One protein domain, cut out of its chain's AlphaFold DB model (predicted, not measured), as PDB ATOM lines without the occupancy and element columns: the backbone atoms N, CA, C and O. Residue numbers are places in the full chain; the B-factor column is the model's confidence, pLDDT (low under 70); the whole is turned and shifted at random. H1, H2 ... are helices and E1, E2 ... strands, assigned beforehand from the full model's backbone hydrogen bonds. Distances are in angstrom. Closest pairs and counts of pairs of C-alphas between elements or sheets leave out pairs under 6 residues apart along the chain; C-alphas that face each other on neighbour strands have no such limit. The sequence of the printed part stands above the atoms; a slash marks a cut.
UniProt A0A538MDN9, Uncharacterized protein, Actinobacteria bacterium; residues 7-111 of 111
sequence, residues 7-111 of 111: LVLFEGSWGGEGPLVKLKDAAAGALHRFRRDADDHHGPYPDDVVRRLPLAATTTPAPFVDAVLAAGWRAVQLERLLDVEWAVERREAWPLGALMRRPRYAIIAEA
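This is residues 7 to 111 of the 111 residues of an uncharacterized protein of Actinobacteria bacterium (UniProt A0A538MDN9). A small three-stranded sheet has H3 over one face and no other helix on it; beyond one end of the sheet lie H1, H4 and H5, loosely gathered. Residues 32 to 53, with H2 among them, stick out as a loop. The printed part has 105 residues, with five named helices and three named strands that follow each other along the chain as E1 H1 H2 H3 E2 H4 H5 E3; the sheet's order is E1, E3, E2, all antiparallel, and the class is mixed, helices and strands, with 60 residues in named elements. It is only just loose, close to compact, with a radius of gyration of the C-alphas of 15.7 A and spans of 45 by 35 by 29 A.

Start at E1, residues 7 to 9, an edge strand beside E3, residues 105 to 110: N 7 and O 109 are 2.8 A apart, within hydrogen-bond range. H1, residues 19 to 35, is close to but not clearly touching H5, residues 96 to 99; their closest C-alphas, Lys 24 and Leu 99, are 6.7 A apart. H2, residues 47 to 50, stands free. H3, residues 62 to 70, is on the sheet at a height of 9.6 A, along the strands, at 15 degrees to E3 on the local plane. E2, residues 74 to 80, is antiparallel to E3, with N 77 and O 108 2.8 A apart. H4, residues 82 to 91, and H5 touch only at the corner, their closest C-alphas, Glu 89 and Gly 97, 4.8 A apart. In H1, H3 and H4 every O i to N i+4 pair is within hydrogen-bond range; H2 and H5 are too short for one.

Find C-alpha 7 at (207.852, 128.856, 125.462), where E1 begins. H1 runs 24.5 A from C-alpha 19 at (188.092, 102.579, 123.771); E2 measures 18.7 A and E3 16.6 A, ending at C-alpha 110 at (204.917, 133.837, 123.628).

The C-alphas farthest apart, Phe 34 and Ala 111, are 46.2 A apart. The printed part has no cut; the links H1 to H2 and H2 to H3 are long. Mean pLDDT of the printed part is 77.7, and 34 residues are under 70, among them residues 31 to 43.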
ATOM      1  N   LEU A   7     208.018 130.187 124.894       94.25
ATOM      2  CA  LEU A   7     207.852 128.856 125.462       94.25
ATOM      3  C   LEU A   7     207.752 127.834 124.333       94.25
ATOM      4  O   LEU A   7     206.988 128.018 123.388       94.25
ATOM      5  N   VAL A   8     208.478 126.727 124.475       92.94
ATOM      6  CA  VAL A   8     208.260 125.518 123.680       92.94
ATOM      7  C   VAL A   8     208.176 124.343 124.642       92.94
ATOM      8  O   VAL A   8     209.151 124.016 125.317       92.94
ATOM      9  N   LEU A   9     206.999 123.732 124.727       90.50
ATOM     10  CA  LEU A   9     206.727 122.579 125.571       90.50
ATOM     11  C   LEU A   9     206.620 121.323 124.703       90.50
ATOM     12  O   LEU A   9     205.748 121.220 123.837       90.50
ATOM     13  N   PHE A  10     207.501 120.363 124.977       85.12
ATOM     14  CA  PHE A  10     207.505 119.037 124.370       85.12
ATOM     15  C   PHE A  10     206.971 118.031 125.380       85.12
ATOM     16  O   PHE A  10     207.741 117.397 126.098       85.12
ATOM     17  N   GLU A  11     205.654 117.897 125.446       71.56
ATOM     18  CA  GLU A  11     205.054 116.870 126.285       71.56
ATOM     19  C   GLU A  11     204.823 115.581 125.486       71.56
ATOM     20  O   GLU A  11     204.706 115.586 124.257       71.56
ATOM     21  N   GLY A  12     204.817 114.455 126.202       64.00
ATOM     22  CA  GLY A  12     204.693 113.113 125.653       64.00
ATOM     23  C   GLY A  12     203.504 112.908 124.710       64.00
ATOM     24  O   GLY A  12     202.554 113.676 124.628       64.00
ATOM     25  N   SER A  13     203.570 111.805 123.970       63.75
ATOM     26  CA  SER A  13     202.598 111.464 122.938       63.75
ATOM     27  C   SER A  13     201.167 111.361 123.485       63.75
ATOM     28  O   SER A  13     200.854 110.425 124.232       63.75
ATOM     29  N   TRP A  14     200.291 112.266 123.058       70.44
ATOM     30  CA  TRP A  14     198.866 112.200 123.357       70.44
ATOM     31  C   TRP A  14     198.200 111.204 122.407       70.44
ATOM     32  O   TRP A  14     198.144 111.401 121.194       70.44
ATOM     33  N   GLY A  15     197.722 110.090 122.963       57.97
ATOM     34  CA  GLY A  15     197.065 109.024 122.202       57.97
ATOM     35  C   GLY A  15     195.626 109.342 121.785       57.97
ATOM     36  O   GLY A  15     195.048 108.575 121.018       57.97
ATOM     37  N   GLY A  16     195.057 110.452 122.266       62.28
ATOM     38  CA  GLY A  16     193.632 110.749 122.160       62.28
ATOM     39  C   GLY A  16     192.804 110.003 123.210       62.28
ATOM     40  O   GLY A  16     193.324 109.246 124.029       62.28
ATOM     41  N   GLU A  17     191.493 110.219 123.190       59.16
ATOM     42  CA  GLU A  17     190.540 109.557 124.084       59.16
ATOM     43  C   GLU A  17     189.750 108.475 123.342       59.16
ATOM     44  O   GLU A  17     189.440 108.605 122.159       59.16
ATOM     45  N   GLY A  18     189.400 107.396 124.047       61.09
ATOM     46  CA  GLY A  18     188.434 106.411 123.564       61.09
ATOM     47  C   GLY A  18     188.830 104.944 123.770       61.09
ATOM     48  O   GLY A  18     189.962 104.634 124.151       61.09
ATOM     49  N   PRO A  19     187.895 104.010 123.520       61.38
ATOM     50  CA  PRO A  19     188.092 102.579 123.771       61.38
ATOM     51  C   PRO A  19     189.241 101.976 122.954       61.38
ATOM     52  O   PRO A  19     189.980 101.129 123.446       61.38
ATOM     53  N   LEU A  20     189.416 102.451 121.716       66.44
ATOM     54  CA  LEU A  20     190.453 101.972 120.804       66.44
ATOM     55  C   LEU A  20     191.863 102.335 121.298       66.44
ATOM     56  O   LEU A  20     192.776 101.519 121.205       66.44
ATOM     57  N   VAL A  21     192.028 103.539 121.855       66.88
ATOM     58  CA  VAL A  21     193.303 104.013 122.418       66.88
ATOM     59  C   VAL A  21     193.665 103.189 123.652       66.88
ATOM     60  O   VAL A  21     194.769 102.665 123.734       66.88
ATOM     61  N   LYS A  22     192.703 102.949 124.553       68.94
ATOM     62  CA  LYS A  22     192.906 102.089 125.733       68.94
ATOM     63  C   LYS A  22     193.303 100.657 125.365       68.94
ATOM     64  O   LYS A  22     194.159 100.070 126.021       68.94
ATOM     65  N   LEU A  23     192.697 100.096 124.316       71.00
ATOM     66  CA  LEU A  23     193.041  98.760 123.827       71.00
ATOM     67  C   LEU A  23     194.455  98.720 123.232       71.00
ATOM     68  O   LEU A  23     195.201  97.783 123.507       71.00
ATOM     69  N   LYS A  24     194.840  99.744 122.457       70.50
ATOM     70  CA  LYS A  24     196.209  99.889 121.941       70.50
ATOM     71  C   LYS A  24     197.227  99.979 123.076       70.50
ATOM     72  O   LYS A  24     198.238  99.288 123.026       70.50
ATOM     73  N   ASP A  25     196.929 100.755 124.110       70.00
ATOM     74  CA  ASP A  25     197.804 100.945 125.269       70.00
ATOM     75  C   ASP A  25     197.975  99.654 126.075       70.00
ATOM     76  O   ASP A  25     199.086  99.308 126.482       70.00
ATOM     77  N   ALA A  26     196.892  98.892 126.245       71.69
ATOM     78  CA  ALA A  26     196.942  97.578 126.876       71.69
ATOM     79  C   ALA A  26     197.771  96.577 126.053       71.69
ATOM     80  O   ALA A  26     198.594  95.849 126.613       71.69
ATOM     81  N   ALA A  27     197.591  96.559 124.728       70.88
ATOM     82  CA  ALA A  27     198.353  95.698 123.824       70.88
ATOM     83  C   ALA A  27     199.850  96.048 123.828       70.88
ATOM     84  O   ALA A  27     200.692  95.152 123.900       70.88
ATOM     85  N   ALA A  28     200.179  97.341 123.824       68.31
ATOM     86  CA  ALA A  28     201.541  97.846 123.943       68.31
ATOM     87  C   ALA A  28     202.210  97.388 125.244       68.31
ATOM     88  O   ALA A  28     203.282  96.785 125.220       68.31
ATOM     89  N   GLY A  29     201.548  97.615 126.386       68.44
ATOM     90  CA  GLY A  29     202.072  97.238 127.698       68.44
ATOM     91  C   GLY A  29     202.262  95.728 127.858       68.44
ATOM     92  O   GLY A  29     203.249  95.283 128.446       68.44
ATOM     93  N   ALA A  30     201.357  94.921 127.295       70.19
ATOM     94  CA  ALA A  30     201.498  93.467 127.280       70.19
ATOM     95  C   ALA A  30     202.712  93.016 126.456       70.19
ATOM     96  O   ALA A  30     203.420  92.091 126.856       70.19
ATOM     97  N   LEU A  31     202.980  93.685 125.334       68.38
ATOM     98  CA  LEU A  31     204.067  93.307 124.445       68.38
ATOM     99  C   LEU A  31     205.445  93.730 124.959       68.38
ATOM    100  O   LEU A  31     206.374  92.929 124.880       68.38
ATOM    101  N   HIS A  32     205.567  94.922 125.551       65.38
ATOM    102  CA  HIS A  32     206.797  95.339 126.238       65.38
ATOM    103  C   HIS A  32     207.161  94.358 127.359       65.38
ATOM    104  O   HIS A  32     208.290  93.872 127.430       65.38
ATOM    105  N   ARG A  33     206.171  93.943 128.163       66.19
ATOM    106  CA  ARG A  33     206.367  92.925 129.207       66.19
ATOM    107  C   ARG A  33     206.811  91.571 128.639       66.19
ATOM    108  O   ARG A  33     207.572  90.859 129.291       66.19
ATOM    109  N   PHE A  34     206.334  91.206 127.449       65.00
ATOM    110  CA  PHE A  34     206.685  89.944 126.796       65.00
ATOM    111  C   PHE A  34     208.086  89.968 126.176       65.00
ATOM    112  O   PHE A  34     208.771  88.946 126.180       65.00
ATOM    113  N   ARG A  35     208.530  91.124 125.665       64.81
ATOM    114  CA  ARG A  35     209.835  91.252 125.011       64.81
ATOM    115  C   ARG A  35     211.023  91.255 125.961       64.81
ATOM    116  O   ARG A  35     212.102  90.904 125.500       64.81
ATOM    117  N   ARG A  36     210.848  91.559 127.259       57.59
ATOM    118  CA  ARG A  36     211.984  91.706 128.198       57.59
ATOM    119  C   ARG A  36     213.106  92.551 127.569       57.59
ATOM    120  O   ARG A  36     214.286  92.246 127.747       57.59
ATOM    121  N   ASP A  37     212.738  93.578 126.802       54.88
ATOM    122  CA  ASP A  37     213.723  94.566 126.389       54.88
ATOM    123  C   ASP A  37     214.341  95.108 127.684       54.88
ATOM    124  O   ASP A  37     213.643  95.258 128.692       54.88
ATOM    125  N   ALA A  38     215.667  95.238 127.712       46.91
ATOM    126  CA  ALA A  38     216.374  95.760 128.870       46.91
ATOM    127  C   ALA A  38     215.893  97.199 129.070       46.91
ATOM    128  O   ALA A  38     216.351  98.119 128.399       46.91
ATOM    129  N   ASP A  39     214.881  97.336 129.919       49.03
ATOM    130  CA  ASP A  39     214.204  98.581 130.208       49.03
ATOM    131  C   ASP A  39     215.224  99.517 130.868       49.03
ATOM    132  O   ASP A  39     215.396  99.513 132.084       49.03
ATOM    133  N   ASP A  40     215.844 100.392 130.075       50.84
ATOM    134  CA  ASP A  40     216.460 101.651 130.530       50.84
ATOM    135  C   ASP A  40     215.372 102.636 131.029       50.84
ATOM    136  O   ASP A  40     215.467 103.860 130.925       50.84
ATOM    137  N   HIS A  41     214.265 102.103 131.543       57.38
ATOM    138  CA  HIS A  41     213.183 102.858 132.126       57.38
ATOM    139  C   HIS A  41     213.523 103.100 133.588       57.38
ATOM    140  O   HIS A  41     213.615 102.175 134.396       57.38
ATOM    141  N   HIS A  42     213.683 104.376 133.943       61.03
ATOM    142  CA  HIS A  42     213.561 104.788 135.332       61.03
ATOM    143  C   HIS A  42     212.285 104.157 135.901       61.03
ATOM    144  O   HIS A  42     211.230 104.214 135.262       61.03
ATOM    145  N   GLY A  43     212.399 103.507 137.064       65.44
ATOM    146  CA  GLY A  43     211.255 102.869 137.709       65.44
ATOM    147  C   GLY A  43     210.073 103.842 137.810       65.44
ATOM    148  O   GLY A  43     210.292 105.052 137.944       65.44
ATOM    149  N   PRO A  44     208.827 103.348 137.715       71.88
ATOM    150  CA  PRO A  44     207.655 104.213 137.725       71.88
ATOM    151  C   PRO A  44     207.636 105.079 138.990       71.88
ATOM    152  O   PRO A  44     207.993 104.614 140.075       71.88
ATOM    153  N   TYR A  45     207.204 106.336 138.852       78.69
ATOM    154  CA  TYR A  45     206.964 107.188 140.015       78.69
ATOM    155  C   TYR A  45     205.943 106.522 140.954       78.69
ATOM    156  O   TYR A  45     204.992 105.907 140.465       78.69
ATOM    157  N   PRO A  46     206.097 106.665 142.283       84.44
ATOM    158  CA  PRO A  46     205.113 106.177 143.244       84.44
ATOM    159  C   PRO A  46     203.697 106.697 142.948       84.44
ATOM    160  O   PRO A  46     203.516 107.857 142.569       84.44
ATOM    161  N   ASP A  47     202.680 105.855 143.152       84.62
ATOM    162  CA  ASP A  47     201.277 106.179 142.840       84.62
ATOM    163  C   ASP A  47     200.782 107.451 143.543       84.62
ATOM    164  O   ASP A  47     199.972 108.201 142.997       84.62
ATOM    165  N   ASP A  48     201.247 107.705 144.765       88.12
ATOM    166  CA  ASP A  48     200.885 108.890 145.540       88.12
ATOM    167  C   ASP A  48     201.464 110.178 144.941       88.12
ATOM    168  O   ASP A  48     200.821 111.226 145.018       88.12
ATOM    169  N   VAL A  49     202.630 110.096 144.294       85.81
ATOM    170  CA  VAL A  49     203.218 111.201 143.530       85.81
ATOM    171  C   VAL A  49     202.394 111.442 142.273       85.81
ATOM    172  O   VAL A  49     201.943 112.564 142.052       85.81
ATOM    173  N   VAL A  50     202.120 110.393 141.489       84.50
ATOM    174  CA  VAL A  50     201.367 110.505 140.227       84.50
ATOM    175  C   VAL A  50     199.974 111.094 140.455       84.50
ATOM    176  O   VAL A  50     199.566 111.993 139.727       84.50
ATOM    177  N   ARG A  51     199.262 110.667 141.508       84.44
ATOM    178  CA  ARG A  51     197.925 111.192 141.854       84.44
ATOM    179  C   ARG A  51     197.905 112.682 142.194       84.44
ATOM    180  O   ARG A  51     196.839 113.288 142.151       84.44
ATOM    181  N   ARG A  52     199.044 113.267 142.571       87.88
ATOM    182  CA  ARG A  52     199.164 114.696 142.893       87.88
ATOM    183  C   ARG A  52     199.559 115.546 141.690       87.88
ATOM    184  O   ARG A  52     199.518 116.768 141.795       87.88
ATOM    185  N   LEU A  53     199.952 114.934 140.574       85.81
ATOM    186  CA  LEU A  53     200.363 115.650 139.374       85.81
ATOM    187  C   LEU A  53     199.120 115.993 138.533       85.81
ATOM    188  O   LEU A  53     198.513 115.093 137.958       85.81
ATOM    189  N   PRO A  54     198.736 117.278 138.417       81.94
ATOM    190  CA  PRO A  54     197.472 117.680 137.788       81.94
ATOM    191  C   PRO A  54     197.423 117.410 136.279       81.94
ATOM    192  O   PRO A  54     196.345 117.341 135.699       81.94
ATOM    193  N   LEU A  55     198.591 117.259 135.654       84.12
ATOM    194  CA  LEU A  55     198.742 116.967 134.230       84.12
ATOM    195  C   LEU A  55     199.159 115.511 133.977       84.12
ATOM    196  O   LEU A  55     199.336 115.104 132.830       84.12
ATOM    197  N   ALA A  56     199.311 114.699 135.029       78.19
ATOM    198  CA  ALA A  56     199.564 113.280 134.838       78.19
ATOM    199  C   ALA A  56     198.328 112.591 134.246       78.19
ATOM    200  O   ALA A  56     197.189 112.932 134.554       78.19
ATOM    201  N   ALA A  57     198.572 111.592 133.395       72.00
ATOM    202  CA  ALA A  57     197.547 110.770 132.745       72.00
ATOM    203  C   ALA A  57     196.557 111.517 131.827       72.00
ATOM    204  O   ALA A  57     195.572 110.923 131.385       72.00
ATOM    205  N   THR A  58     196.810 112.782 131.479       79.50
ATOM    206  CA  THR A  58     195.989 113.480 130.485       79.50
ATOM    207  C   THR A  58     196.209 112.884 129.097       79.50
ATOM    208  O   THR A  58     197.341 112.665 128.662       79.50
ATOM    209  N   THR A  59     195.122 112.656 128.377       77.12
ATOM    210  CA  THR A  59     195.101 112.003 127.059       77.12
ATOM    211  C   THR A  59     195.004 112.982 125.895       77.12
ATOM    212  O   THR A  59     195.091 112.577 124.733       77.12
ATOM    213  N   THR A  60     194.836 114.268 126.201       80.69
ATOM    214  CA  THR A  60     194.685 115.359 125.240       80.69
ATOM    215  C   THR A  60     195.623 116.511 125.604       80.69
ATOM    216  O   THR A  60     196.022 116.637 126.762       80.69
ATOM    217  N   PRO A  61     195.976 117.371 124.637       85.00
ATOM    218  CA  PRO A  61     196.827 118.528 124.902       85.00
ATOM    219  C   PRO A  61     196.094 119.682 125.609       85.00
ATOM    220  O   PRO A  61     196.746 120.617 126.064       85.00
ATOM    221  N   ALA A  62     194.758 119.647 125.718       88.75
ATOM    222  CA  ALA A  62     193.969 120.766 126.242       88.75
ATOM    223  C   ALA A  62     194.354 121.187 127.681       88.75
ATOM    224  O   ALA A  62     194.617 122.371 127.875       88.75
ATOM    225  N   PRO A  63     194.533 120.271 128.657       89.94
ATOM    226  CA  PRO A  63     194.954 120.656 130.009       89.94
ATOM    227  C   PRO A  63     196.325 121.345 130.057       89.94
ATOM    228  O   PRO A  63     196.571 122.189 130.918       89.94
ATOM    229  N   PHE A  64     197.222 121.020 129.120       90.44
ATOM    230  CA  PHE A  64     198.512 121.698 128.998       90.44
ATOM    231  C   PHE A  64     198.358 123.104 128.426       90.44
ATOM    232  O   PHE A  64     198.989 124.028 128.929       90.44
ATOM    233  N   VAL A  65     197.501 123.289 127.418       91.88
ATOM    234  CA  VAL A  65     197.173 124.623 126.889       91.88
ATOM    235  C   VAL A  65     196.609 125.509 127.997       91.88
ATOM    236  O   VAL A  65     197.072 126.637 128.168       91.88
ATOM    237  N   ASP A  66     195.683 124.984 128.798       93.19
ATOM    238  CA  ASP A  66     195.094 125.713 129.922       93.19
ATOM    239  C   ASP A  66     196.155 126.099 130.961       93.19
ATOM    240  O   ASP A  66     196.183 127.240 131.424       93.19
ATOM    241  N   ALA A  67     197.080 125.189 131.284       93.06
ATOM    242  CA  ALA A  67     198.188 125.469 132.193       93.06
ATOM    243  C   ALA A  67     199.142 126.551 131.650       93.06
ATOM    244  O   ALA A  67     199.578 127.424 132.401       93.06
ATOM    245  N   VAL A  68     199.439 126.528 130.346       93.56
ATOM    246  CA  VAL A  68     200.274 127.533 129.668       93.56
ATOM    247  C   VAL A  68     199.617 128.913 129.726       93.56
ATOM    248  O   VAL A  68     200.264 129.887 130.118       93.56
ATOM    249  N   LEU A  69     198.321 128.992 129.417       94.50
ATOM    250  CA  LEU A  69     197.543 130.229 129.506       94.50
ATOM    251  C   LEU A  69     197.466 130.747 130.950       94.50
ATOM    252  O   LEU A  69     197.682 131.933 131.196       94.50
ATOM    253  N   ALA A  70     197.216 129.863 131.920       94.31
ATOM    254  CA  ALA A  70     197.160 130.212 133.340       94.31
ATOM    255  C   ALA A  70     198.509 130.719 133.881       94.31
ATOM    256  O   ALA A  70     198.539 131.570 134.770       94.31
ATOM    257  N   ALA A  71     199.624 130.248 133.318       93.00
ATOM    258  CA  ALA A  71     200.967 130.735 133.625       93.00
ATOM    259  C   ALA A  71     201.286 132.114 133.004       93.00
ATOM    260  O   ALA A  71     202.371 132.652 133.224       93.00
ATOM    261  N   GLY A  72     200.342 132.710 132.267       95.50
ATOM    262  CA  GLY A  72     200.444 134.058 131.708       95.50
ATOM    263  C   GLY A  72     201.002 134.119 130.289       95.50
ATOM    264  O   GLY A  72     201.145 135.221 129.766       95.50
ATOM    265  N   TRP A  73     201.295 132.973 129.670       96.12
ATOM    266  CA  TRP A  73     201.715 132.907 128.274       96.12
ATOM    267  C   TRP A  73     200.529 133.138 127.334       96.12
ATOM    268  O   TRP A  73     199.367 132.903 127.670       96.12
ATOM    269  N   ARG A  74     200.829 133.606 126.129       94.56
ATOM    270  CA  ARG A  74     199.874 134.055 125.117       94.56
ATOM    271  C   ARG A  74     200.219 133.459 123.757       94.56
ATOM    272  O   ARG A  74     201.241 132.800 123.592       94.56
ATOM    273  N   ALA A  75     199.343 133.702 122.779       94.38
ATOM    274  CA  ALA A  75     199.524 133.262 121.393       94.38
ATOM    275  C   ALA A  75     199.867 131.762 121.281       94.38
ATOM    276  O   ALA A  75     200.784 131.378 120.562       94.38
ATOM    277  N   VAL A  76     199.135 130.922 122.021       95.12
ATOM    278  CA  VAL A  76     199.403 129.482 122.087       95.12
ATOM    279  C   VAL A  76     199.120 128.820 120.739       95.12
ATOM    280  O   VAL A  76     198.033 128.964 120.177       95.12
ATOM    281  N   GLN A  77     200.091 128.063 120.243       93.88
ATOM    282  CA  GLN A  77     200.025 127.286 119.012       93.88
ATOM    283  C   GLN A  77     200.319 125.815 119.312       93.88
ATOM    284  O   GLN A  77     201.194 125.497 120.116       93.88
ATOM    285  N   LEU A  78     199.597 124.915 118.641       91.19
ATOM    286  CA  LEU A  78     199.907 123.487 118.628       91.19
ATOM    287  C   LEU A  78     200.527 123.127 117.284       91.19
ATOM    288  O   LEU A  78     199.872 123.243 116.248       91.19
ATOM    289  N   GLU A  79     201.757 122.630 117.310       91.25
ATOM    290  CA  GLU A  79     202.467 122.177 116.119       91.25
ATOM    291  C   GLU A  79     202.659 120.663 116.160       91.25
ATOM    292  O   GLU A  79     203.141 120.118 117.149       91.25
ATOM    293  N   ARG A  80     202.270 119.959 115.092       89.19
ATOM    294  CA  ARG A  80     202.421 118.502 115.009       89.19
ATOM    295  C   ARG A  80     203.815 118.130 114.515       89.19
ATOM    296  O   ARG A  80     204.229 118.541 113.436       89.19
ATOM    297  N   LEU A  81     204.496 117.266 115.258       90.06
ATOM    298  CA  LEU A  81     205.882 116.869 115.016       90.06
ATOM    299  C   LEU A  81     205.957 115.646 114.090       90.06
ATOM    300  O   LEU A  81     206.344 114.554 114.508       90.06
ATOM    301  N   LEU A  82     205.572 115.825 112.823       87.94
ATOM    302  CA  LEU A  82     205.491 114.739 111.835       87.94
ATOM    303  C   LEU A  82     206.830 114.026 111.606       87.94
ATOM    304  O   LEU A  82     206.851 112.801 111.502       87.94
ATOM    305  N   ASP A  83     207.942 114.759 111.588       89.00
ATOM    306  CA  ASP A  83     209.272 114.168 111.391       89.00
ATOM    307  C   ASP A  83     209.690 113.290 112.574       89.00
ATOM    308  O   ASP A  83     210.309 112.240 112.397       89.00
ATOM    309  N   VAL A  84     209.294 113.676 113.793       84.50
ATOM    310  CA  VAL A  84     209.513 112.866 114.998       84.50
ATOM    311  C   VAL A  84     208.640 111.616 114.951       84.50
ATOM    312  O   VAL A  84     209.122 110.526 115.255       84.50
ATOM    313  N   GLU A  85     207.375 111.746 114.542       84.62
ATOM    314  CA  GLU A  85     206.488 110.595 114.338       84.62
ATOM    315  C   GLU A  85     207.075 109.608 113.315       84.62
ATOM    316  O   GLU A  85     207.125 108.407 113.582       84.62
ATOM    317  N   TRP A  86     207.576 110.110 112.184       83.62
ATOM    318  CA  TRP A  86     208.216 109.308 111.138       83.62
ATOM    319  C   TRP A  86     209.508 108.635 111.619       83.62
ATOM    320  O   TRP A  86     209.743 107.454 111.354       83.62
ATOM    321  N   ALA A  87     210.352 109.354 112.362       84.00
ATOM    322  CA  ALA A  87     211.597 108.803 112.893       84.00
ATOM    323  C   ALA A  87     211.342 107.675 113.907       84.00
ATOM    324  O   ALA A  87     212.073 106.682 113.915       84.00
ATOM    325  N   VAL A  88     210.301 107.806 114.737       78.00
ATOM    326  CA  VAL A  88     209.868 106.755 115.670       78.00
ATOM    327  C   VAL A  88     209.344 105.537 114.908       78.00
ATOM    328  O   VAL A  88     209.751 104.420 115.213       78.00
ATOM    329  N   GLU A  89     208.523 105.736 113.873       76.38
ATOM    330  CA  GLU A  89     208.017 104.642 113.029       76.38
ATOM    331  C   GLU A  89     209.153 103.823 112.403       76.38
ATOM    332  O   GLU A  89     209.090 102.599 112.363       76.38
ATOM    333  N   ARG A  90     210.241 104.466 111.971       77.44
ATOM    334  CA  ARG A  90     211.390 103.756 111.386       77.44
ATOM    335  C   ARG A  90     212.202 102.933 112.377       77.44
ATOM    336  O   ARG A  90     212.923 102.036 111.944       77.44
ATOM    337  N   ARG A  91     212.137 103.249 113.672       74.75
ATOM    338  CA  ARG A  91     212.807 102.460 114.715       74.75
ATOM    339  C   ARG A  91     212.019 101.202 115.080       74.75
ATOM    340  O   ARG A  91     212.626 100.228 115.508       74.75
ATOM    341  N   GLU A  92     210.704 101.203 114.872       68.06
ATOM    342  CA  GLU A  92     209.800 100.144 115.318       68.06
ATOM    343  C   GLU A  92     209.206  99.386 114.114       68.06
ATOM    344  O   GLU A  92     208.346  99.893 113.395       68.06
ATOM    345  N   ALA A  93     209.652  98.151 113.867       65.06
ATOM    346  CA  ALA A  93     209.208  97.382 112.703       65.06
ATOM    347  C   ALA A  93     207.682  97.138 112.688       65.06
ATOM    348  O   ALA A  93     207.028  97.009 113.728       65.06
ATOM    349  N   TRP A  94     207.107  97.016 111.487       62.09
ATOM    350  CA  TRP A  94     205.725  96.564 111.309       62.09
ATOM    351  C   TRP A  94     205.496  95.211 112.017       62.09
ATOM    352  O   TRP A  94     206.355  94.332 111.907       62.09
ATOM    353  N   PRO A  95     204.361  95.000 112.718       62.22
ATOM    354  CA  PRO A  95     203.170  95.863 112.829       62.22
ATOM    355  C   PRO A  95     203.166  96.835 114.024       62.22
ATOM    356  O   PRO A  95     202.197  97.566 114.235       62.22
ATOM    357  N   LEU A  96     204.239  96.858 114.810       64.69
ATOM    358  CA  LEU A  96     204.314  97.576 116.080       64.69
ATOM    359  C   LEU A  96     204.366  99.090 115.930       64.69
ATOM    360  O   LEU A  96     203.599  99.783 116.597       64.69
ATOM    361  N   GLY A  97     205.192  99.602 115.013       64.75
ATOM    362  CA  GLY A  97     205.290 101.044 114.763       64.75
ATOM    363  C   GLY A  97     203.955 101.676 114.367       64.75
ATOM    364  O   GLY A  97     203.615 102.765 114.825       64.75
ATOM    365  N   ALA A  98     203.129 100.951 113.608       67.19
ATOM    366  CA  ALA A  98     201.801 101.414 113.211       67.19
ATOM    367  C   ALA A  98     200.787 101.403 114.371       67.19
ATOM    368  O   ALA A  98     199.954 102.307 114.488       67.19
ATOM    369  N   LEU A  99     200.851 100.398 115.253       65.56
ATOM    370  CA  LEU A  99     199.969 100.317 116.420       65.56
ATOM    371  C   LEU A  99     200.324 101.387 117.463       65.56
ATOM    372  O   LEU A  99     199.427 102.043 117.997       65.56
ATOM    373  N   MET A 100     201.622 101.608 117.671       64.50
ATOM    374  CA  MET A 100     202.190 102.573 118.615       64.50
ATOM    375  C   MET A 100     202.229 104.006 118.088       64.50
ATOM    376  O   MET A 100     202.604 104.917 118.828       64.50
ATOM    377  N   ARG A 101     201.821 104.234 116.831       71.38
ATOM    378  CA  ARG A 101     201.754 105.572 116.247       71.38
ATOM    379  C   ARG A 101     200.803 106.436 117.065       71.38
ATOM    380  O   ARG A 101     199.581 106.284 116.999       71.38
ATOM    381  N   ARG A 102     201.388 107.354 117.821       73.94
ATOM    382  CA  ARG A 102     200.676 108.375 118.573       73.94
ATOM    383  C   ARG A 102     201.070 109.740 118.024       73.94
ATOM    384  O   ARG A 102     202.270 109.976 117.850       73.94
ATOM    385  N   PRO A 103     200.095 110.621 117.753       80.25
ATOM    386  CA  PRO A 103     200.387 111.998 117.410       80.25
ATOM    387  C   PRO A 103     201.302 112.640 118.454       80.25
ATOM    388  O   PRO A 103     201.138 112.433 119.661       80.25
ATOM    389  N   ARG A 104     202.283 113.408 117.987       84.38
ATOM    390  CA  ARG A 104     203.166 114.192 118.853       84.38
ATOM    391  C   ARG A 104     202.995 115.656 118.511       84.38
ATOM    392  O   ARG A 104     203.025 116.013 117.335       84.38
ATOM    393  N   TYR A 105     202.829 116.486 119.530       87.44
ATOM    394  CA  TYR A 105     202.704 117.925 119.350       87.44
ATOM    395  C   TYR A 105     203.736 118.663 120.203       87.44
ATOM    396  O   TYR A 105     204.154 118.178 121.252       87.44
ATOM    397  N   ALA A 106     204.140 119.835 119.741       91.75
ATOM    398  CA  ALA A 106     204.754 120.859 120.562       91.75
ATOM    399  C   ALA A 106     203.706 121.935 120.852       91.75
ATOM    400  O   ALA A 106     202.911 122.287 119.974       91.75
ATOM    401  N   ILE A 107     203.710 122.457 122.077       92.75
ATOM    402  CA  ILE A 107     202.950 123.657 122.429       92.75
ATOM    403  C   ILE A 107     203.929 124.825 122.426       92.75
ATOM    404  O   ILE A 107     204.894 124.833 123.190       92.75
ATOM    405  N   ILE A 108     203.685 125.795 121.553       95.31
ATOM    406  CA  ILE A 108     204.500 127.000 121.408       95.31
ATOM    407  C   ILE A 108     203.688 128.172 121.941       95.31
ATOM    408  O   ILE A 108     202.500 128.279 121.647       95.31
ATOM    409  N   ALA A 109     204.303 129.037 122.738       96.06
ATOM    410  CA  ALA A 109     203.652 130.237 123.244       96.06
ATOM    411  C   ALA A 109     204.650 131.388 123.387       96.06
ATOM    412  O   ALA A 109     205.859 131.174 123.443       96.06
ATOM    413  N   GLU A 110     204.137 132.607 123.468       95.38
ATOM    414  CA  GLU A 110     204.917 133.837 123.628       95.38
ATOM    415  C   GLU A 110     204.497 134.549 124.918       95.38
ATOM    416  O   GLU A 110     203.388 134.339 125.415       95.38
ATOM    417  N   ALA A 111     205.394 135.341 125.498       90.31
ATOM    418  CA  ALA A 111     205.128 136.111 126.713       90.31
ATOM    419  C   ALA A 111     204.113 137.256 126.527       90.31
ATOM    420  O   ALA A 111     204.118 137.904 125.454       90.31
TER     421      ALA A 111